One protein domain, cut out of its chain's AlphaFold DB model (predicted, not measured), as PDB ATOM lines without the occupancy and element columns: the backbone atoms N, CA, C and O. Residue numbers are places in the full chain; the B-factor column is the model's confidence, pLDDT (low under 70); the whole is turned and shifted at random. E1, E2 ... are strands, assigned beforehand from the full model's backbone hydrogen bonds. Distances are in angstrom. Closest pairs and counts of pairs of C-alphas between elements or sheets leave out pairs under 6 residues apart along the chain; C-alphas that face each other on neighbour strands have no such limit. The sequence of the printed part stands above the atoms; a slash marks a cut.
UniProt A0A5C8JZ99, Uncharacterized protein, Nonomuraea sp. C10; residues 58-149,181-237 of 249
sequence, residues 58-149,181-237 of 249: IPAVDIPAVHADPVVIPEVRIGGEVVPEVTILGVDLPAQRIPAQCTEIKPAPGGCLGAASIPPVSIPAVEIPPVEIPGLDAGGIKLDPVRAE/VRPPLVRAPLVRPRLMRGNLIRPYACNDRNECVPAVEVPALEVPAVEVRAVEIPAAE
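What this domain is: This is residues 58 to 149 and 181 to 237 of the 249 residues of an uncharacterized protein of Nonomuraea sp. C10 (UniProt A0A5C8JZ99). A long, thin rod in which the chain runs back and forth lengthwise, broken into short strands that pair into three narrow ladders side by side: E1 to E4 with E5 to E8, E16 to E19 with E20 to E23, and a part-built one where E14 and E15 fold back on the row E9 to E13. Each ladder meets the other two along the rod. The printed part has 149 residues, with no named helix and 23 named strands, E1 to E23 in chain order, in antiparallel two-strand sheets but for E9, E10 and E11, which pair with no named strand. The class is all strand, though under half of the residues, 69, are in named elements. The whole is extended, with a radius of gyration of the C-alphas of 27.0 A and spans of 94 by 19 by 14 A.

Where its parts are: Each strand has 3 residues, from 6.1 A in E13 to 7.3 A in E9. E16, E17, E18 and E19 are residues 185 to 187, 190 to 192, 195 to 197 and 200 to 202; E20 to E23 are 216 to 218, 221 to 223, 226 to 228 and 231 to 233. E1 to E4 are 61 to 63, 66 to 68, 71 to 73 and 76 to 78; E5 to E8 are 81 to 83, 86 to 88, 91 to 93 and 96 to 98. E9 to E13 are 116 to 118, 121 to 123, 126 to 128, 131 to 133 and 136 to 138; E14 and E15 are 141 to 143 and 146 to 148. C-alpha 61 is at (20.153, 14.482, -43.133) and C-alpha 233 at (17.397, 27.545, -28.174).

How they stand to each other: E16 and E23 are antiparallel at 172 degrees, with N 185 and O 233 2.9 A apart, within hydrogen-bond range. E17 pairs likewise with E22, E18 with E21, and E19 with E20 in a hairpin, where N 218 and O 200 are 2.8 A apart. E1 pairs with E8, E2 with E7, E3 with E6, and E4 with E5 in a hairpin at 148 degrees, where N 83 and O 76 are 2.8 A apart. E12 pairs with E15, and E13 with E14 in a hairpin, where N 143 and O 136 are 2.8 A apart. E16 runs on into E17 at 4 degrees. The closest C-alphas of E2 and E21, Val 66 and Val 223, are 6.7 A apart; those of E8 and E10, Ile 98 and Ile 123, 6.8 A; those of E9 and E16, Ile 118 and Arg 187, 6.9 A; those of E11 and E18, Ile 128 and Arg 197, 6.9 A.

The domain as a whole: The two C-alphas farthest apart, Gly 110 and Arg 209, are 94.5 A apart. Residues 150 to 180 are not printed, with 53.1 A between C-alphas 149 and 181. The links E8 to E9, 17 residues, and E19 to E20, 13 residues, are long. No printed residue has a pLDDT under 70; the mean of the printed part is 95.6.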
ATOM      1  N   ILE A  58      21.053  23.673 -38.242       95.56
ATOM      2  CA  ILE A  58      20.571  22.301 -38.171       95.56
ATOM      3  C   ILE A  58      21.003  21.629 -39.482       95.56
ATOM      4  O   ILE A  58      20.512  22.018 -40.545       95.56
ATOM      5  N   PRO A  59      21.941  20.666 -39.454       94.75
ATOM      6  CA  PRO A  59      22.481  20.083 -40.676       94.75
ATOM      7  C   PRO A  59      21.431  19.251 -41.415       94.75
ATOM      8  O   PRO A  59      20.530  18.674 -40.799       94.75
ATOM      9  N   ALA A  60      21.593  19.154 -42.734       95.88
ATOM     10  CA  ALA A  60      20.815  18.236 -43.553       95.88
ATOM     11  C   ALA A  60      21.053  16.780 -43.119       95.88
ATOM     12  O   ALA A  60      22.133  16.430 -42.632       95.88
ATOM     13  N   VAL A  61      20.052  15.931 -43.338       96.75
ATOM     14  CA  VAL A  61      20.153  14.482 -43.133       96.75
ATOM     15  C   VAL A  61      19.927  13.784 -44.464       96.75
ATOM     16  O   VAL A  61      18.860  13.911 -45.069       96.75
ATOM     17  N   ASP A  62      20.937  13.038 -44.904       96.50
ATOM     18  CA  ASP A  62      20.879  12.216 -46.106       96.50
ATOM     19  C   ASP A  62      20.408  10.804 -45.779       96.50
ATOM     20  O   ASP A  62      20.893  10.156 -44.852       96.50
ATOM     21  N   ILE A  63      19.471  10.320 -46.584       95.75
ATOM     22  CA  ILE A  63      18.934   8.970 -46.517       95.75
ATOM     23  C   ILE A  63      19.322   8.299 -47.840       95.75
ATOM     24  O   ILE A  63      18.852   8.736 -48.896       95.75
ATOM     25  N   PRO A  64      20.190   7.275 -47.820       95.38
ATOM     26  CA  PRO A  64      20.687   6.668 -49.046       95.38
ATOM     27  C   PRO A  64      19.566   5.966 -49.819       95.38
ATOM     28  O   PRO A  64      18.589   5.492 -49.233       95.38
ATOM     29  N   ALA A  65      19.737   5.881 -51.139       96.62
ATOM     30  CA  ALA A  65      18.921   5.003 -51.967       96.62
ATOM     31  C   ALA A  65      19.167   3.542 -51.572       96.62
ATOM     32  O   ALA A  65      20.276   3.176 -51.175       96.62
ATOM     33  N   VAL A  66      18.141   2.711 -51.718       96.88
ATOM     34  CA  VAL A  66      18.227   1.268 -51.494       96.88
ATOM     35  C   VAL A  66      17.778   0.573 -52.769       96.88
ATOM     36  O   VAL A  66      16.700   0.867 -53.283       96.88
ATOM     37  N   HIS A  67      18.608  -0.338 -53.266       96.12
ATOM     38  CA  HIS A  67      18.363  -1.086 -54.492       96.12
ATOM     39  C   HIS A  67      18.409  -2.588 -54.215       96.12
ATOM     40  O   HIS A  67      19.279  -3.060 -53.481       96.12
ATOM     41  N   ALA A  68      17.492  -3.325 -54.829       95.44
ATOM     42  CA  ALA A  68      17.563  -4.768 -54.969       95.44
ATOM     43  C   ALA A  68      17.299  -5.152 -56.420       95.44
ATOM     44  O   ALA A  68      16.258  -4.789 -56.975       95.44
ATOM     45  N   ASP A  69      18.218  -5.927 -56.987       96.62
ATOM     46  CA  ASP A  69      18.114  -6.414 -58.354       96.62
ATOM     47  C   ASP A  69      16.912  -7.362 -58.534       96.62
ATOM     48  O   ASP A  69      16.543  -8.098 -57.608       96.62
ATOM     49  N   PRO A  70      16.304  -7.395 -59.732       96.94
ATOM     50  CA  PRO A  70      15.356  -8.438 -60.097       96.94
ATOM     51  C   PRO A  70      15.981  -9.837 -60.020       96.94
ATOM     52  O   PRO A  70      17.141 -10.037 -60.378       96.94
ATOM     53  N   VAL A  71      15.182 -10.831 -59.627       97.50
ATOM     54  CA  VAL A  71      15.596 -12.242 -59.586       97.50
ATOM     55  C   VAL A  71      14.888 -13.007 -60.694       97.50
ATOM     56  O   VAL A  71      13.658 -13.068 -60.732       97.50
ATOM     57  N   VAL A  72      15.666 -13.610 -61.592       96.75
ATOM     58  CA  VAL A  72      15.149 -14.408 -62.711       96.75
ATOM     59  C   VAL A  72      15.146 -15.885 -62.332       96.75
ATOM     60  O   VAL A  72      16.176 -16.456 -61.976       96.75
ATOM     61  N   ILE A  73      13.976 -16.508 -62.429       95.25
ATOM     62  CA  ILE A  73      13.776 -17.949 -62.300       95.25
ATOM     63  C   ILE A  73      13.702 -18.508 -63.721       95.25
ATOM     64  O   ILE A  73      12.697 -18.260 -64.383       95.25
ATOM     65  N   PRO A  74      14.723 -19.237 -64.202       92.81
ATOM     66  CA  PRO A  74      14.770 -19.688 -65.588       92.81
ATOM     67  C   PRO A  74      13.675 -20.715 -65.900       92.81
ATOM     68  O   PRO A  74      13.198 -21.422 -65.009       92.81
ATOM     69  N   GLU A  75      13.333 -20.837 -67.185       94.50
ATOM     70  CA  GLU A  75      12.498 -21.936 -67.687       94.50
ATOM     71  C   GLU A  75      13.135 -23.295 -67.348       94.50
ATOM     72  O   GLU A  75      14.341 -23.496 -67.523       94.50
ATOM     73  N   VAL A  76      12.319 -24.254 -66.904       92.81
ATOM     74  CA  VAL A  76      12.761 -25.630 -66.637       92.81
ATOM     75  C   VAL A  76      11.802 -26.648 -67.247       92.81
ATOM     76  O   VAL A  76      10.591 -26.443 -67.288       92.81
ATOM     77  N   ARG A  77      12.345 -27.776 -67.716       93.12
ATOM     78  CA  ARG A  77      11.559 -28.928 -68.180       93.12
ATOM     79  C   ARG A  77      11.597 -30.036 -67.139       93.12
ATOM     80  O   ARG A  77      12.675 -30.556 -66.871       93.12
ATOM     81  N   ILE A  78      10.441 -30.409 -66.593       93.00
ATOM     82  CA  ILE A  78      10.302 -31.457 -65.570       93.00
ATOM     83  C   ILE A  78       9.113 -32.344 -65.936       93.00
ATOM     84  O   ILE A  78       8.024 -31.858 -66.222       93.00
ATOM     85  N   GLY A  79       9.305 -33.662 -65.965       88.38
ATOM     86  CA  GLY A  79       8.256 -34.639 -66.255       88.38
ATOM     87  C   GLY A  79       7.639 -34.533 -67.652       88.38
ATOM     88  O   GLY A  79       6.547 -35.051 -67.865       88.38
ATOM     89  N   GLY A  80       8.322 -33.882 -68.599       88.69
ATOM     90  CA  GLY A  80       7.795 -33.565 -69.932       88.69
ATOM     91  C   GLY A  80       6.974 -32.270 -70.002       88.69
ATOM     92  O   GLY A  80       6.547 -31.894 -71.091       88.69
ATOM     93  N   GLU A  81       6.792 -31.573 -68.880       92.25
ATOM     94  CA  GLU A  81       6.135 -30.268 -68.788       92.25
ATOM     95  C   GLU A  81       7.167 -29.132 -68.819       92.25
ATOM     96  O   GLU A  81       8.279 -29.275 -68.305       92.25
ATOM     97  N   VAL A  82       6.812 -28.009 -69.449       92.75
ATOM     98  CA  VAL A  82       7.635 -26.792 -69.487       92.75
ATOM     99  C   VAL A  82       7.106 -25.827 -68.432       92.75
ATOM    100  O   VAL A  82       5.991 -25.326 -68.562       92.75
ATOM    101  N   VAL A  83       7.914 -25.545 -67.415       92.56
ATOM    102  CA  VAL A  83       7.645 -24.490 -66.438       92.56
ATOM    103  C   VAL A  83       8.277 -23.202 -66.963       92.56
ATOM    104  O   VAL A  83       9.498 -23.182 -67.136       92.56
ATOM    105  N   PRO A  84       7.489 -22.149 -67.230       92.62
ATOM    106  CA  PRO A  84       7.989 -20.934 -67.857       92.62
ATOM    107  C   PRO A  84       8.943 -20.160 -66.943       92.62
ATOM    108  O   PRO A  84       8.891 -20.271 -65.717       92.62
ATOM    109  N   GLU A  85       9.777 -19.327 -67.562       94.81
ATOM    110  CA  GLU A  85      10.580 -18.335 -66.849       94.81
ATOM    111  C   GLU A  85       9.683 -17.342 -66.090       94.81
ATOM    112  O   GLU A  85       8.647 -16.897 -66.593       94.81
ATOM    113  N   VAL A  86      10.102 -16.963 -64.882       95.69
ATOM    114  CA  VAL A  86       9.439 -15.944 -64.062       95.69
ATOM    115  C   VAL A  86      10.476 -14.952 -63.556       95.69
ATOM    116  O   VAL A  86      11.496 -15.343 -62.998       95.69
ATOM    117  N   THR A  87      10.194 -13.656 -63.689       96.69
ATOM    118  CA  THR A  87      11.016 -12.598 -63.089       96.69
ATOM    119  C   THR A  87      10.319 -12.026 -61.862       96.69
ATOM    120  O   THR A  87       9.211 -11.498 -61.953       96.69
ATOM    121  N   ILE A  88      10.992 -12.097 -60.718       96.19
ATOM    122  CA  ILE A  88      10.623 -11.358 -59.514       96.19
ATOM    123  C   ILE A  88      11.220  -9.964 -59.652       96.19
ATOM    124  O   ILE A  88      12.431  -9.816 -59.814       96.19
ATOM    125  N   LEU A  89      10.365  -8.945 -59.621       95.12
ATOM    126  CA  LEU A  89      10.796  -7.568 -59.830       95.12
ATOM    127  C   LEU A  89      11.728  -7.100 -58.707       95.12
ATOM    128  O   LEU A  89      11.512  -7.398 -57.528       95.12
ATOM    129  N   GLY A  90      12.740  -6.337 -59.108       93.81
ATOM    130  CA  GLY A  90      13.605  -5.606 -58.195       93.81
ATOM    131  C   GLY A  90      12.852  -4.491 -57.472       93.81
ATOM    132  O   GLY A  90      11.704  -4.168 -57.792       93.81
ATOM    133  N   VAL A  91      13.510  -3.900 -56.483       96.38
ATOM    134  CA  VAL A  91      12.970  -2.774 -55.715       96.38
ATOM    135  C   VAL A  91      13.967  -1.631 -55.744       96.38
ATOM    136  O   VAL A  91      15.120  -1.799 -55.355       96.38
ATOM    137  N   ASP A  92      13.482  -0.456 -56.134       96.75
ATOM    138  CA  ASP A  92      14.229   0.795 -56.138       96.75
ATOM    139  C   ASP A  92      13.577   1.789 -55.182       96.75
ATOM    140  O   ASP A  92      12.492   2.313 -55.444       96.75
ATOM    141  N   LEU A  93      14.245   2.060 -54.064       96.25
ATOM    142  CA  LEU A  93      13.861   3.114 -53.136       96.25
ATOM    143  C   LEU A  93      14.798   4.305 -53.346       96.25
ATOM    144  O   LEU A  93      16.006   4.177 -53.125       96.25
ATOM    145  N   PRO A  94      14.278   5.470 -53.772       95.94
ATOM    146  CA  PRO A  94      15.119   6.614 -54.077       95.94
ATOM    147  C   PRO A  94      15.770   7.171 -52.811       95.94
ATOM    148  O   PRO A  94      15.203   7.101 -51.716       95.94
ATOM    149  N   ALA A  95      16.940   7.787 -52.985       96.19
ATOM    150  CA  ALA A  95      17.556   8.585 -51.934       96.19
ATOM    151  C   ALA A  95      16.607   9.717 -51.522       96.19
ATOM    152  O   ALA A  95      15.916  10.313 -52.353       96.19
ATOM    153  N   GLN A  96      16.587  10.020 -50.231       95.62
ATOM    154  CA  GLN A  96      15.788  11.099 -49.664       95.62
ATOM    155  C   GLN A  96      16.711  12.044 -48.904       95.62
ATOM    156  O   GLN A  96      17.767  11.650 -48.411       95.62
ATOM    157  N   ARG A  97      16.297  13.299 -48.783       95.00
ATOM    158  CA  ARG A  97      17.038  14.307 -48.037       95.00
ATOM    159  C   ARG A  97      16.085  15.110 -47.175       95.00
ATOM    160  O   ARG A  97      15.028  15.535 -47.636       95.00
ATOM    161  N   ILE A  98      16.492  15.325 -45.935       96.31
ATOM    162  CA  ILE A  98      15.894  16.311 -45.043       96.31
ATOM    163  C   ILE A  98      16.805  17.538 -45.113       96.31
ATOM    164  O   ILE A  98      17.981  17.413 -44.759       96.31
ATOM    165  N   PRO A  99      16.317  18.685 -45.611       94.88
ATOM    166  CA  PRO A  99      17.170  19.833 -45.885       94.88
ATOM    167  C   PRO A  99      17.728  20.443 -44.602       94.88
ATOM    168  O   PRO A  99      17.118  20.345 -43.534       94.88
ATOM    169  N   ALA A 100      18.876  21.111 -44.722       96.06
ATOM    170  CA  ALA A 100      19.424  21.910 -43.633       96.06
ATOM    171  C   ALA A 100      18.474  23.063 -43.272       96.06
ATOM    172  O   ALA A 100      17.759  23.599 -44.121       96.06
ATOM    173  N   GLN A 101      18.472  23.459 -42.003       95.69
ATOM    174  CA  GLN A 101      17.588  24.494 -41.472       95.69
ATOM    175  C   GLN A 101      18.357  25.420 -40.531       95.69
ATOM    176  O   GLN A 101      19.407  25.055 -40.012       95.69
ATOM    177  N   CYS A 102      17.817  26.606 -40.269       96.62
ATOM    178  CA  CYS A 102      18.357  27.511 -39.261       96.62
ATOM    179  C   CYS A 102      17.394  27.629 -38.089       96.62
ATOM    180  O   CYS A 102      16.190  27.780 -38.293       96.62
ATOM    181  N   THR A 103      17.927  27.619 -36.869       97.00
ATOM    182  CA  THR A 103      17.239  28.318 -35.784       97.00
ATOM    183  C   THR A 103      17.389  29.819 -35.991       97.00
ATOM    184  O   THR A 103      18.347  30.280 -36.618       97.00
ATOM    185  N   GLU A 104      16.434  30.589 -35.482       96.38
ATOM    186  CA  GLU A 104      16.461  32.042 -35.594       96.38
ATOM    187  C   GLU A 104      16.341  32.692 -34.221       96.38
ATOM    188  O   GLU A 104      15.488  32.323 -33.415       96.38
ATOM    189  N   ILE A 105      17.176  33.700 -33.970       96.44
ATOM    190  CA  ILE A 105      17.023  34.647 -32.863       96.44
ATOM    191  C   ILE A 105      17.096  36.050 -33.454       96.44
ATOM    192  O   ILE A 105      18.156  36.501 -33.887       96.44
ATOM    193  N   LYS A 106      15.970  36.760 -33.498       95.06
ATOM    194  CA  LYS A 106      15.922  38.102 -34.079       95.06
ATOM    195  C   LYS A 106      16.677  39.097 -33.186       95.06
ATOM    196  O   LYS A 106      16.527  39.037 -31.966       95.06
ATOM    197  N   PRO A 107      17.471  40.021 -33.757       93.62
ATOM    198  CA  PRO A 107      18.011  41.144 -32.999       93.62
ATOM    199  C   PRO A 107      16.881  41.965 -32.371       93.62
ATOM    200  O   PRO A 107      15.865  42.198 -33.024       93.62
ATOM    201  N   ALA A 108      17.081  42.418 -31.136       93.25
ATOM    202  CA  ALA A 108      16.109  43.208 -30.389       93.25
ATOM    203  C   ALA A 108      16.751  44.484 -29.832       93.25
ATOM    204  O   ALA A 108      17.968  44.508 -29.610       93.25
ATOM    205  N   PRO A 109      15.965  45.553 -29.621       91.69
ATOM    206  CA  PRO A 109      16.457  46.767 -28.988       91.69
ATOM    207  C   PRO A 109      16.837  46.529 -27.517       91.69
ATOM    208  O   PRO A 109      16.480  45.521 -26.903       91.69
ATOM    209  N   GLY A 110      17.572  47.483 -26.937       88.31
ATOM    210  CA  GLY A 110      17.941  47.443 -25.521       88.31
ATOM    211  C   GLY A 110      16.705  47.346 -24.621       88.31
ATOM    212  O   GLY A 110      15.732  48.064 -24.831       88.31
ATOM    213  N   GLY A 111      16.749  46.444 -23.638       91.31
ATOM    214  CA  GLY A 111      15.606  46.141 -22.772       91.31
ATOM    215  C   GLY A 111      14.653  45.076 -23.325       91.31
ATOM    216  O   GLY A 111      13.668  44.768 -22.661       91.31
ATOM    217  N   CYS A 112      14.935  44.472 -24.486       96.25
ATOM    218  CA  CYS A 112      14.125  43.395 -25.059       96.25
ATOM    219  C   CYS A 112      14.928  42.116 -25.326       96.25
ATOM    220  O   CYS A 112      16.102  42.144 -25.697       96.25
ATOM    221  N   LEU A 113      14.268  40.971 -25.163       96.62
ATOM    222  CA  LEU A 113      14.721  39.673 -25.645       96.62
ATOM    223  C   LEU A 113      14.057  39.398 -26.986       96.62
ATOM    224  O   LEU A 113      12.835  39.283 -27.058       96.62
ATOM    225  N   GLY A 114      14.866  39.250 -28.031       95.94
ATOM    226  CA  GLY A 114      14.357  39.030 -29.379       95.94
ATOM    227  C   GLY A 114      13.562  37.743 -29.540       95.94
ATOM    228  O   GLY A 114      13.803  36.745 -28.846       95.94
ATOM    229  N   ALA A 115      12.633  37.790 -30.497       96.62
ATOM    230  CA  ALA A 115      11.853  36.636 -30.919       96.62
ATOM    231  C   ALA A 115      12.780  35.494 -31.347       96.62
ATOM    232  O   ALA A 115      13.808  35.731 -31.988       96.62
ATOM    233  N   ALA A 116      12.400  34.264 -31.022       97.88
ATOM    234  CA  ALA A 116      13.181  33.080 -31.350       97.88
ATOM    235  C   ALA A 116      12.304  31.995 -31.976       97.88
ATOM    236  O   ALA A 116      11.128  31.873 -31.624       97.88
ATOM    237  N   SER A 117      12.863  31.204 -32.890       97.69
ATOM    238  CA  SER A 117      12.146  30.105 -33.538       97.69
ATOM    239  C   SER A 117      13.046  28.940 -33.944       97.69
ATOM    240  O   SER A 117      14.195  29.100 -34.357       97.69
ATOM    241  N   ILE A 118      12.473  27.743 -33.851       98.12
ATOM    242  CA  ILE A 118      12.984  26.501 -34.420       98.12
ATOM    243  C   ILE A 118      11.966  26.060 -35.481       98.12
ATOM    244  O   ILE A 118      10.786  25.914 -35.144       98.12
ATOM    245  N   PRO A 119      12.367  25.865 -36.748       96.94
ATOM    246  CA  PRO A 119      11.441  25.498 -37.817       96.94
ATOM    247  C   PRO A 119      10.869  24.081 -37.627       96.94
ATOM    248  O   PRO A 119      11.457  23.273 -36.904       96.94
ATOM    249  N   PRO A 120       9.744  23.738 -38.277       96.69
ATOM    250  CA  PRO A 120       9.252  22.362 -38.327       96.69
ATOM    251  C   PRO A 120      10.165  21.469 -39.177       96.69
ATOM    252  O   PRO A 120      10.943  21.957 -39.998       96.69
ATOM    253  N   VAL A 121      10.058  20.150 -39.026       97.19
ATOM    254  CA  VAL A 121      10.778  19.177 -39.869       97.19
ATOM    255  C   VAL A 121       9.969  17.903 -40.058       97.19
ATOM    256  O   VAL A 121       9.172  17.524 -39.198       97.19
ATOM    257  N   SER A 122      10.207  17.224 -41.180       96.56
ATOM    258  CA  SER A 122       9.563  15.956 -41.505       96.56
ATOM    259  C   SER A 122      10.573  14.916 -41.974       96.56
ATOM    260  O   SER A 122      11.445  15.220 -42.789       96.56
ATOM    261  N   ILE A 123      10.401  13.675 -41.521       97.31
ATOM    262  CA  ILE A 123      11.006  12.496 -42.146       97.31
ATOM    263  C   ILE A 123       9.960  11.904 -43.103       97.31
ATOM    264  O   ILE A 123       8.835  11.652 -42.659       97.31
ATOM    265  N   PRO A 124      10.277  11.661 -44.389       95.38
ATOM    266  CA  PRO A 124       9.300  11.124 -45.332       95.38
ATOM    267  C   PRO A 124       8.878   9.693 -44.977       95.38
ATOM    268  O   PRO A 124       9.622   8.945 -44.332       95.38
ATOM    269  N   ALA A 125       7.696   9.296 -45.448       96.19
ATOM    270  CA  ALA A 125       7.270   7.902 -45.417       96.19
ATOM    271  C   ALA A 125       8.136   7.048 -46.357       96.19
ATOM    272  O   ALA A 125       8.707   7.549 -47.329       96.19
ATOM    273  N   VAL A 126       8.220   5.751 -46.078       97.12
ATOM    274  CA  VAL A 126       8.878   4.780 -46.958       97.12
ATOM    275  C   VAL A 126       8.181   3.429 -46.848       97.12
ATOM    276  O   VAL A 126       7.731   3.038 -45.769       97.12
ATOM    277  N   GLU A 127       8.091   2.726 -47.971       96.88
ATOM    278  CA  GLU A 127       7.442   1.425 -48.082       96.88
ATOM    279  C   GLU A 127       8.353   0.452 -48.828       96.88
ATOM    280  O   GLU A 127       8.851   0.745 -49.913       96.88
ATOM    281  N   ILE A 128       8.564  -0.712 -48.225       97.62
ATOM    282  CA  ILE A 128       9.155  -1.886 -48.848       97.62
ATOM    283  C   ILE A 128       7.995  -2.778 -49.308       97.62
ATOM    284  O   ILE A 128       7.236  -3.244 -48.450       97.62
ATOM    285  N   PRO A 129       7.850  -3.063 -50.613       96.56
ATOM    286  CA  PRO A 129       6.758  -3.892 -51.100       96.56
ATOM    287  C   PRO A 129       6.933  -5.364 -50.686       96.56
ATOM    288  O   PRO A 129       8.073  -5.847 -50.568       96.56
ATOM    289  N   PRO A 130       5.823  -6.106 -50.504       96.50
ATOM    290  CA  PRO A 130       5.881  -7.551 -50.328       96.50
ATOM    291  C   PRO A 130       6.454  -8.231 -51.574       96.50
ATOM    292  O   PRO A 130       6.427  -7.678 -52.675       96.50
ATOM    293  N   VAL A 131       6.947  -9.454 -51.403       97.00
ATOM    294  CA  VAL A 131       7.474 -10.267 -52.502       97.00
ATOM    295  C   VAL A 131       7.051 -11.719 -52.344       97.00
ATOM    296  O   VAL A 131       6.901 -12.220 -51.230       97.00
ATOM    297  N   GLU A 132       6.864 -12.394 -53.470       96.38
ATOM    298  CA  GLU A 132       6.456 -13.789 -53.523       96.38
ATOM    299  C   GLU A 132       7.281 -14.529 -54.573       96.38
ATOM    300  O   GLU A 132       7.463 -14.042 -55.690       96.38
ATOM    301  N   ILE A 133       7.778 -15.707 -54.202       96.81
ATOM    302  CA  ILE A 133       8.274 -16.696 -55.152       96.81
ATOM    303  C   ILE A 133       7.095 -17.628 -55.451       96.81
ATOM    304  O   ILE A 133       6.630 -18.308 -54.529       96.81
ATOM    305  N   PRO A 134       6.621 -17.706 -56.708       94.75
ATOM    306  CA  PRO A 134       5.535 -18.606 -57.058       94.75
ATOM    307  C   PRO A 134       5.872 -20.066 -56.752       94.75
ATOM    308  O   PRO A 134       7.020 -20.516 -56.907       94.75
ATOM    309  N   GLY A 135       4.838 -20.799 -56.346       93.75
ATOM    310  CA  GLY A 135       4.885 -22.249 -56.212       93.75
ATOM    311  C   GLY A 135       5.051 -22.947 -57.562       93.75
ATOM    312  O   GLY A 135       4.947 -22.333 -58.626       93.75
ATOM    313  N   LEU A 136       5.315 -24.247 -57.508       94.06
ATOM    314  CA  LEU A 136       5.521 -25.101 -58.673       94.06
ATOM    315  C   LEU A 136       4.836 -26.445 -58.439       94.06
ATOM    316  O   LEU A 136       5.086 -27.092 -57.427       94.06
ATOM    317  N   ASP A 137       3.997 -26.866 -59.381       94.19
ATOM    318  CA  ASP A 137       3.374 -28.192 -59.410       94.19
ATOM    319  C   ASP A 137       3.568 -28.747 -60.825       94.19
ATOM    320  O   ASP A 137       2.816 -28.406 -61.734       94.19
ATOM    321  N   ALA A 138       4.669 -29.473 -61.037       93.19
ATOM    322  CA  ALA A 138       5.056 -29.973 -62.355       93.19
ATOM    323  C   ALA A 138       5.908 -31.240 -62.240       93.19
ATOM    324  O   ALA A 138       6.802 -31.343 -61.396       93.19
ATOM    325  N   GLY A 139       5.635 -32.218 -63.109       91.00
ATOM    326  CA  GLY A 139       6.419 -33.449 -63.244       91.00
ATOM    327  C   GLY A 139       6.720 -34.195 -61.934       91.00
ATOM    328  O   GLY A 139       7.811 -34.740 -61.771       91.00
ATOM    329  N   GLY A 140       5.750 -34.219 -61.012       92.00
ATOM    330  CA  GLY A 140       5.840 -34.900 -59.714       92.00
ATOM    331  C   GLY A 140       6.498 -34.083 -58.596       92.00
ATOM    332  O   GLY A 140       6.588 -34.573 -57.473       92.00
ATOM    333  N   ILE A 141       6.935 -32.851 -58.873       95.44
ATOM    334  CA  ILE A 141       7.450 -31.912 -57.871       95.44
ATOM    335  C   ILE A 141       6.318 -30.989 -57.435       95.44
ATOM    336  O   ILE A 141       5.668 -30.381 -58.281       95.44
ATOM    337  N   LYS A 142       6.143 -30.842 -56.117       95.19
ATOM    338  CA  LYS A 142       5.207 -29.895 -55.512       95.19
ATOM    339  C   LYS A 142       5.929 -28.978 -54.528       95.19
ATOM    340  O   LYS A 142       6.437 -29.435 -53.508       95.19
ATOM    341  N   LEU A 143       5.972 -27.693 -54.856       95.50
ATOM    342  CA  LEU A 143       6.529 -26.620 -54.045       95.50
ATOM    343  C   LEU A 143       5.451 -25.565 -53.829       95.50
ATOM    344  O   LEU A 143       4.911 -25.019 -54.792       95.50
ATOM    345  N   ASP A 144       5.161 -25.261 -52.573       96.62
ATOM    346  CA  ASP A 144       4.222 -24.196 -52.241       96.62
ATOM    347  C   ASP A 144       4.846 -22.810 -52.505       96.62
ATOM    348  O   ASP A 144       6.075 -22.662 -52.445       96.62
ATOM    349  N   PRO A 145       4.032 -21.779 -52.800       96.00
ATOM    350  CA  PRO A 145       4.515 -20.407 -52.873       96.00
ATOM    351  C   PRO A 145       5.132 -19.966 -51.547       96.00
ATOM    352  O   PRO A 145       4.627 -20.282 -50.467       96.00
ATOM    353  N   VAL A 146       6.204 -19.185 -51.630       96.69
ATOM    354  CA  VAL A 146       6.861 -18.589 -50.461       96.69
ATOM    355  C   VAL A 146       6.683 -17.080 -50.548       96.69
ATOM    356  O   VAL A 146       6.892 -16.506 -51.614       96.69
ATOM    357  N   ARG A 147       6.299 -16.430 -49.446       96.69
ATOM    358  CA  ARG A 147       5.971 -14.999 -49.407       96.69
ATOM    359  C   ARG A 147       6.661 -14.298 -48.239       96.69
ATOM    360  O   ARG A 147       6.651 -14.814 -47.125       96.69
ATOM    361  N   ALA A 148       7.224 -13.117 -48.491       96.06
ATOM    362  CA  ALA A 148       7.626 -12.178 -47.448       96.06
ATOM    363  C   ALA A 148       6.723 -10.956 -47.507       96.06
ATOM    364  O   ALA A 148       6.520 -10.354 -48.567       96.06
ATOM    365  N   GLU A 149       6.219 -10.577 -46.339       95.94
ATOM    366  CA  GLU A 149       5.451  -9.354 -46.209       95.94
ATOM    367  C   GLU A 149       6.338  -8.123 -46.369       95.94
ATOM    368  O   GLU A 149       7.525  -8.120 -46.033       95.94
ATOM    369  N   VAL A 181      12.071  37.121 -18.974       96.19
ATOM    370  CA  VAL A 181      12.631  35.812 -19.310       96.19
ATOM    371  C   VAL A 181      11.983  35.300 -20.586       96.19
ATOM    372  O   VAL A 181      10.758  35.273 -20.706       96.19
ATOM    373  N   ARG A 182      12.815  34.837 -21.515       96.44
ATOM    374  CA  ARG A 182      12.409  33.981 -22.624       96.44
ATOM    375  C   ARG A 182      12.732  32.533 -22.234       96.44
ATOM    376  O   ARG A 182      13.911  32.240 -22.024       96.44
ATOM    377  N   PRO A 183      11.734  31.639 -22.116       95.81
ATOM    378  CA  PRO A 183      11.977  30.233 -21.790       95.81
ATOM    379  C   PRO A 183      12.783  29.533 -22.900       95.81
ATOM    380  O   PRO A 183      12.875  30.071 -24.009       95.81
ATOM    381  N   PRO A 184      13.366  28.349 -22.632       97.00
ATOM    382  CA  PRO A 184      14.026  27.584 -23.680       97.00
ATOM    383  C   PRO A 184      12.992  27.093 -24.699       97.00
ATOM    384  O   PRO A 184      11.863  26.745 -24.344       97.00
ATOM    385  N   LEU A 185      13.378  27.061 -25.972       97.94
ATOM    386  CA  LEU A 185      12.580  26.457 -27.038       97.94
ATOM    387  C   LEU A 185      13.232  25.139 -27.400       97.94
ATOM    388  O   LEU A 185      14.413  25.123 -27.721       97.94
ATOM    389  N   VAL A 186      12.464  24.054 -27.387       97.50
ATOM    390  CA  VAL A 186      12.973  22.720 -27.707       97.50
ATOM    391  C   VAL A 186      12.090  22.091 -28.768       97.50
ATOM    392  O   VAL A 186      10.882  21.959 -28.574       97.50
ATOM    393  N   ARG A 187      12.701  21.653 -29.871       97.44
ATOM    394  CA  ARG A 187      12.076  20.725 -30.814       97.44
ATOM    395  C   ARG A 187      12.609  19.326 -30.531       97.44
ATOM    396  O   ARG A 187      13.815  19.095 -30.621       97.44
ATOM    397  N   ALA A 188      11.704  18.415 -30.181       94.88
ATOM    398  CA  ALA A 188      12.019  17.015 -29.912       94.88
ATOM    399  C   ALA A 188      12.685  16.336 -31.129       94.88
ATOM    400  O   ALA A 188      12.461  16.768 -32.265       94.88
ATOM    401  N   PRO A 189      13.494  15.281 -30.916       95.56
ATOM    402  CA  PRO A 189      14.059  14.524 -32.024       95.56
ATOM    403  C   PRO A 189      12.951  13.770 -32.772       95.56
ATOM    404  O   PRO A 189      11.945  13.382 -32.176       95.56
ATOM    405  N   LEU A 190      13.162  13.509 -34.062       96.56
ATOM    406  CA  LEU A 190      12.335  12.574 -34.824       96.56
ATOM    407  C   LEU A 190      13.154  11.353 -35.190       96.56
ATOM    408  O   LEU A 190      14.290  11.475 -35.643       96.56
ATOM    409  N   VAL A 191      12.535  10.184 -35.077       96.69
ATOM    410  CA  VAL A 191      13.159   8.918 -35.450       96.69
ATOM    411  C   VAL A 191      12.210   8.142 -36.346       96.69
ATOM    412  O   VAL A 191      11.052   7.914 -35.997       96.69
ATOM    413  N   ARG A 192      12.722   7.690 -37.490       97.31
ATOM    414  CA  ARG A 192      12.110   6.631 -38.288       97.31
ATOM    415  C   ARG A 192      12.922   5.353 -38.073       97.31
ATOM    416  O   ARG A 192      14.115   5.357 -38.386       97.31
ATOM    417  N   PRO A 193      12.328   4.276 -37.533       96.06
ATOM    418  CA  PRO A 193      13.056   3.037 -37.296       96.06
ATOM    419  C   PRO A 193      13.475   2.384 -38.616       96.06
ATOM    420  O   PRO A 193      12.931   2.682 -39.682       96.06
ATOM    421  N   ARG A 194      14.438   1.461 -38.525       96.56
ATOM    422  CA  ARG A 194      14.831   0.604 -39.650       96.56
ATOM    423  C   ARG A 194      13.633  -0.216 -40.134       96.56
ATOM    424  O   ARG A 194      12.837  -0.676 -39.314       96.56
ATOM    425  N   LEU A 195      13.545  -0.435 -41.441       96.88
ATOM    426  CA  LEU A 195      12.562  -1.334 -42.044       96.88
ATOM    427  C   LEU A 195      13.252  -2.511 -42.710       96.88
ATOM    428  O   LEU A 195      14.352  -2.374 -43.242       96.88
ATOM    429  N   MET A 196      12.573  -3.653 -42.685       96.81
ATOM    430  CA  MET A 196      13.107  -4.918 -43.160       96.81
ATOM    431  C   MET A 196      12.056  -5.739 -43.870       96.81
ATOM    432  O   MET A 196      10.983  -5.979 -43.319       96.81
ATOM    433  N   ARG A 197      12.431  -6.265 -45.032       96.94
ATOM    434  CA  ARG A 197      11.806  -7.442 -45.627       96.94
ATOM    435  C   ARG A 197      12.814  -8.582 -45.578       96.94
ATOM    436  O   ARG A 197      13.929  -8.429 -46.075       96.94
ATOM    437  N   GLY A 198      12.432  -9.699 -44.961       95.06
ATOM    438  CA  GLY A 198      13.290 -10.884 -44.857       95.06
ATOM    439  C   GLY A 198      13.651 -11.468 -46.224       95.06
ATOM    440  O   GLY A 198      12.985 -11.183 -47.222       95.06
ATOM    441  N   ASN A 199      14.706 -12.284 -46.263       94.94
ATOM    442  CA  ASN A 199      15.012 -13.055 -47.460       94.94
ATOM    443  C   ASN A 199      13.942 -14.130 -47.686       94.94
ATOM    444  O   ASN A 199      13.242 -14.557 -46.765       94.94
ATOM    445  N   LEU A 200      13.823 -14.556 -48.937       95.94
ATOM    446  CA  LEU A 200      12.865 -15.558 -49.361       95.94
ATOM    447  C   LEU A 200      13.591 -16.679 -50.072       95.94
ATOM    448  O   LEU A 200      14.355 -16.417 -50.992       95.94
ATOM    449  N   ILE A 201      13.344 -17.920 -49.665       96.81
ATOM    450  CA  ILE A 201      14.014 -19.078 -50.249       96.81
ATOM    451  C   ILE A 201      12.960 -20.097 -50.652       96.81
ATOM    452  O   ILE A 201      12.240 -20.622 -49.803       96.81
ATOM    453  N   ARG A 202      12.907 -20.413 -51.946       96.00
ATOM    454  CA  ARG A 202      12.272 -21.637 -52.435       96.00
ATOM    455  C   ARG A 202      13.355 -22.711 -52.550       96.00
ATOM    456  O   ARG A 202      14.330 -22.490 -53.273       96.00
ATOM    457  N   PRO A 203      13.225 -23.850 -51.853       95.69
ATOM    458  CA  PRO A 203      14.266 -24.864 -51.833       95.69
ATOM    459  C   PRO A 203      14.394 -25.580 -53.179       95.69
ATOM    460  O   PRO A 203      13.491 -25.573 -54.015       95.69
ATOM    461  N   TYR A 204      15.540 -26.230 -53.351       95.50
ATOM    462  CA  TYR A 204      15.781 -27.187 -54.423       95.50
ATOM    463  C   TYR A 204      14.902 -28.432 -54.252       95.50
ATOM    464  O   TYR A 204      14.706 -28.896 -53.127       95.50
ATOM    465  N   ALA A 205      14.420 -29.003 -55.357       95.56
ATOM    466  CA  ALA A 205      13.639 -30.239 -55.344       95.56
ATOM    467  C   ALA A 205      13.870 -31.079 -56.606       95.56
ATOM    468  O   ALA A 205      14.107 -30.528 -57.677       95.56
ATOM    469  N   CYS A 206      13.751 -32.402 -56.480       95.81
ATOM    470  CA  CYS A 206      13.818 -33.357 -57.588       95.81
ATOM    471  C   CYS A 206      12.622 -34.308 -57.557       95.81
ATOM    472  O   CYS A 206      12.088 -34.590 -56.485       95.81
ATOM    473  N   ASN A 207      12.248 -34.840 -58.719       94.56
ATOM    474  CA  ASN A 207      11.317 -35.963 -58.818       94.56
ATOM    475  C   ASN A 207      12.043 -37.325 -58.777       94.56
ATOM    476  O   ASN A 207      13.274 -37.400 -58.759       94.56
ATOM    477  N   ASP A 208      11.273 -38.414 -58.850       94.75
ATOM    478  CA  ASP A 208      11.781 -39.798 -58.851       94.75
ATOM    479  C   ASP A 208      12.659 -40.149 -60.069       94.75
ATOM    480  O   ASP A 208      13.354 -41.164 -60.069       94.75
ATOM    481  N   ARG A 209      12.635 -39.323 -61.123       94.25
ATOM    482  CA  ARG A 209      13.484 -39.465 -62.320       94.25
ATOM    483  C   ARG A 209      14.774 -38.654 -62.222       94.25
ATOM    484  O   ARG A 209      15.528 -38.605 -63.190       94.25
ATOM    485  N   ASN A 210      15.036 -38.042 -61.065       93.88
ATOM    486  CA  ASN A 210      16.194 -37.191 -60.814       93.88
ATOM    487  C   ASN A 210      16.248 -35.945 -61.728       93.88
ATOM    488  O   ASN A 210      17.324 -35.417 -62.014       93.88
ATOM    489  N   GLU A 211      15.083 -35.478 -62.185       94.94
ATOM    490  CA  GLU A 211      14.896 -34.175 -62.825       94.94
ATOM    491  C   GLU A 211      14.614 -33.150 -61.724       94.94
ATOM    492  O   GLU A 211      13.781 -33.406 -60.849       94.94
ATOM    493  N   CYS A 212      15.310 -32.011 -61.734       93.50
ATOM    494  CA  CYS A 212      15.354 -31.130 -60.570       93.50
ATOM    495  C   CYS A 212      15.110 -29.661 -60.905       93.50
ATOM    496  O   CYS A 212      15.560 -29.153 -61.932       93.50
ATOM    497  N   VAL A 213      14.451 -28.971 -59.978       93.94
ATOM    498  CA  VAL A 213      14.219 -27.528 -59.992       93.94
ATOM    499  C   VAL A 213      15.242 -26.860 -59.067       93.94
ATOM    500  O   VAL A 213      15.367 -27.275 -57.909       93.94
ATOM    501  N   PRO A 214      15.973 -25.832 -59.536       93.12
ATOM    502  CA  PRO A 214      16.938 -25.116 -58.712       93.12
ATOM    503  C   PRO A 214      16.261 -24.360 -57.561       93.12
ATOM    504  O   PRO A 214      15.118 -23.902 -57.674       93.12
ATOM    505  N   ALA A 215      17.007 -24.186 -56.467       94.88
ATOM    506  CA  ALA A 215      16.621 -23.253 -55.419       94.88
ATOM    507  C   ALA A 215      16.579 -21.820 -55.969       94.88
ATOM    508  O   ALA A 215      17.358 -21.460 -56.852       94.88
ATOM    509  N   VAL A 216      15.678 -21.007 -55.425       96.62
ATOM    510  CA  VAL A 216      15.566 -19.579 -55.734       96.62
ATOM    511  C   VAL A 216      15.670 -18.811 -54.433       96.62
ATOM    512  O   VAL A 216      14.944 -19.116 -53.487       96.62
ATOM    513  N   GLU A 217      16.540 -17.809 -54.403       96.38
ATOM    514  CA  GLU A 217      16.684 -16.896 -53.277       96.38
ATOM    515  C   GLU A 217      16.382 -15.465 -53.723       96.38
ATOM    516  O   GLU A 217      16.964 -14.962 -54.683       96.38
ATOM    517  N   VAL A 218      15.467 -14.812 -53.012       97.06
ATOM    518  CA  VAL A 218      15.258 -13.367 -53.079       97.06
ATOM    519  C   VAL A 218      15.937 -12.759 -51.854       97.06
ATOM    520  O   VAL A 218      15.567 -13.114 -50.728       97.06
ATOM    521  N   PRO A 219      16.915 -11.856 -52.031       95.38
ATOM    522  CA  PRO A 219      17.653 -11.292 -50.912       95.38
ATOM    523  C   PRO A 219      16.755 -10.435 -50.012       95.38
ATOM    524  O   PRO A 219      15.739  -9.869 -50.436       95.38
ATOM    525  N   ALA A 220      17.163 -10.330 -48.746       95.44
ATOM    526  CA  ALA A 220      16.552  -9.406 -47.802       95.44
ATOM    527  C   ALA A 220      16.745  -7.953 -48.265       95.44
ATOM    528  O   ALA A 220      17.746  -7.623 -48.900       95.44
ATOM    529  N   LEU A 221      15.799  -7.086 -47.909       96.62
ATOM    530  CA  LEU A 221      15.872  -5.652 -48.180       96.62
ATOM    531  C   LEU A 221      15.828  -4.870 -46.869       96.62
ATOM    532  O   LEU A 221      14.881  -5.029 -46.095       96.62
ATOM    533  N   GLU A 222      16.823  -4.010 -46.649       96.69
ATOM    534  CA  GLU A 222      16.932  -3.146 -45.470       96.69
ATOM    535  C   GLU A 222      16.853  -1.671 -45.867       96.69
ATOM    536  O   GLU A 222      17.614  -1.206 -46.711       96.69
ATOM    537  N   VAL A 223      15.985  -0.920 -45.188       97.25
ATOM    538  CA  VAL A 223      16.024   0.546 -45.188       97.25
ATOM    539  C   VAL A 223      16.559   1.008 -43.832       97.25
ATOM    540  O   VAL A 223      15.980   0.641 -42.801       97.25
ATOM    541  N   PRO A 224      17.635   1.818 -43.798       96.12
ATOM    542  CA  PRO A 224      18.250   2.236 -42.547       96.12
ATOM    543  C   PRO A 224      17.322   3.130 -41.716       96.12
ATOM    544  O   PRO A 224      16.452   3.836 -42.239       96.12
ATOM    545  N   ALA A 225      17.548   3.116 -40.400       96.69
ATOM    546  CA  ALA A 225      16.921   4.070 -39.494       96.69
ATOM    547  C   ALA A 225      17.396   5.496 -39.804       96.69
ATOM    548  O   ALA A 225      18.529   5.710 -40.235       96.69
ATOM    549  N   VAL A 226      16.526   6.471 -39.558       97.62
ATOM    550  CA  VAL A 226      16.809   7.895 -39.760       97.62
ATOM    551  C   VAL A 226      16.500   8.635 -38.474       97.62
ATOM    552  O   VAL A 226      15.422   8.461 -37.909       97.62
ATOM    553  N   GLU A 227      17.423   9.486 -38.042       96.50
ATOM    554  CA  GLU A 227      17.255  10.340 -36.872       96.50
ATOM    555  C   GLU A 227      17.503  11.800 -37.248       96.50
ATOM    556  O   GLU A 227      18.545  12.156 -37.801       96.50
ATOM    557  N   VAL A 228      16.543  12.654 -36.906       96.88
ATOM    558  CA  VAL A 228      16.723  14.102 -36.850       96.88
ATOM    559  C   VAL A 228      16.868  14.473 -35.385       96.88
ATOM    560  O   VAL A 228      15.954  14.258 -34.589       96.88
ATOM    561  N   ARG A 229      18.027  15.028 -35.031       95.88
ATOM    562  CA  ARG A 229      18.362  15.359 -33.644       95.88
ATOM    563  C   ARG A 229      17.440  16.437 -33.074       95.88
ATOM    564  O   ARG A 229      16.914  17.286 -33.799       95.88
ATOM    565  N   ALA A 230      17.294  16.400 -31.753       96.19
ATOM    566  CA  ALA A 230      16.655  17.467 -31.000       96.19
ATOM    567  C   ALA A 230      17.425  18.780 -31.187       96.19
ATOM    568  O   ALA A 230      18.645  18.769 -31.358       96.19
ATOM    569  N   VAL A 231      16.708  19.897 -31.135       97.25
ATOM    570  CA  VAL A 231      17.291  21.237 -31.250       97.25
ATOM    571  C   VAL A 231      16.755  22.095 -30.119       97.25
ATOM    572  O   VAL A 231      15.555  22.060 -29.842       97.25
ATOM    573  N   GLU A 232      17.633  22.871 -29.490       97.19
ATOM    574  CA  GLU A 232      17.287  23.761 -28.388       97.19
ATOM    575  C   GLU A 232      17.812  25.174 -28.645       97.19
ATOM    576  O   GLU A 232      18.968  25.369 -29.007       97.19
ATOM    577  N   ILE A 233      16.960  26.172 -28.411       97.62
ATOM    578  CA  ILE A 233      17.397  27.545 -28.174       97.62
ATOM    579  C   ILE A 233      17.339  27.759 -26.661       97.62
ATOM    580  O   ILE A 233      16.246  27.655 -26.092       97.62
ATOM    581  N   PRO A 234      18.466  28.075 -26.004       96.62
ATOM    582  CA  PRO A 234      18.496  28.210 -24.559       96.62
ATOM    583  C   PRO A 234      17.645  29.392 -24.085       96.62
ATOM    584  O   PRO A 234      17.403  30.372 -24.808       96.62
ATOM    585  N   ALA A 235      17.228  29.302 -22.824       96.94
ATOM    586  CA  ALA A 235      16.561  30.396 -22.140       96.94
ATOM    587  C   ALA A 235      17.437  31.658 -22.127       96.94
ATOM    588  O   ALA A 235      18.668  31.587 -22.110       96.94
ATOM    589  N   ALA A 236      16.796  32.822 -22.096       96.56
ATOM    590  CA  ALA A 236      17.473  34.100 -21.931       96.56
ATOM    591  C   ALA A 236      16.743  34.955 -20.897       96.56
ATOM    592  O   ALA A 236      15.524  34.868 -20.766       96.56
ATOM    593  N   GLU A 237      17.485  35.796 -20.184       96.50
ATOM    594  CA  GLU A 237      16.950  36.671 -19.147       96.50
ATOM    595  C   GLU A 237      17.566  38.066 -19.259       96.50
ATOM    596  O   GLU A 237      18.780  38.219 -19.401       96.50
TER     597      GLU A 237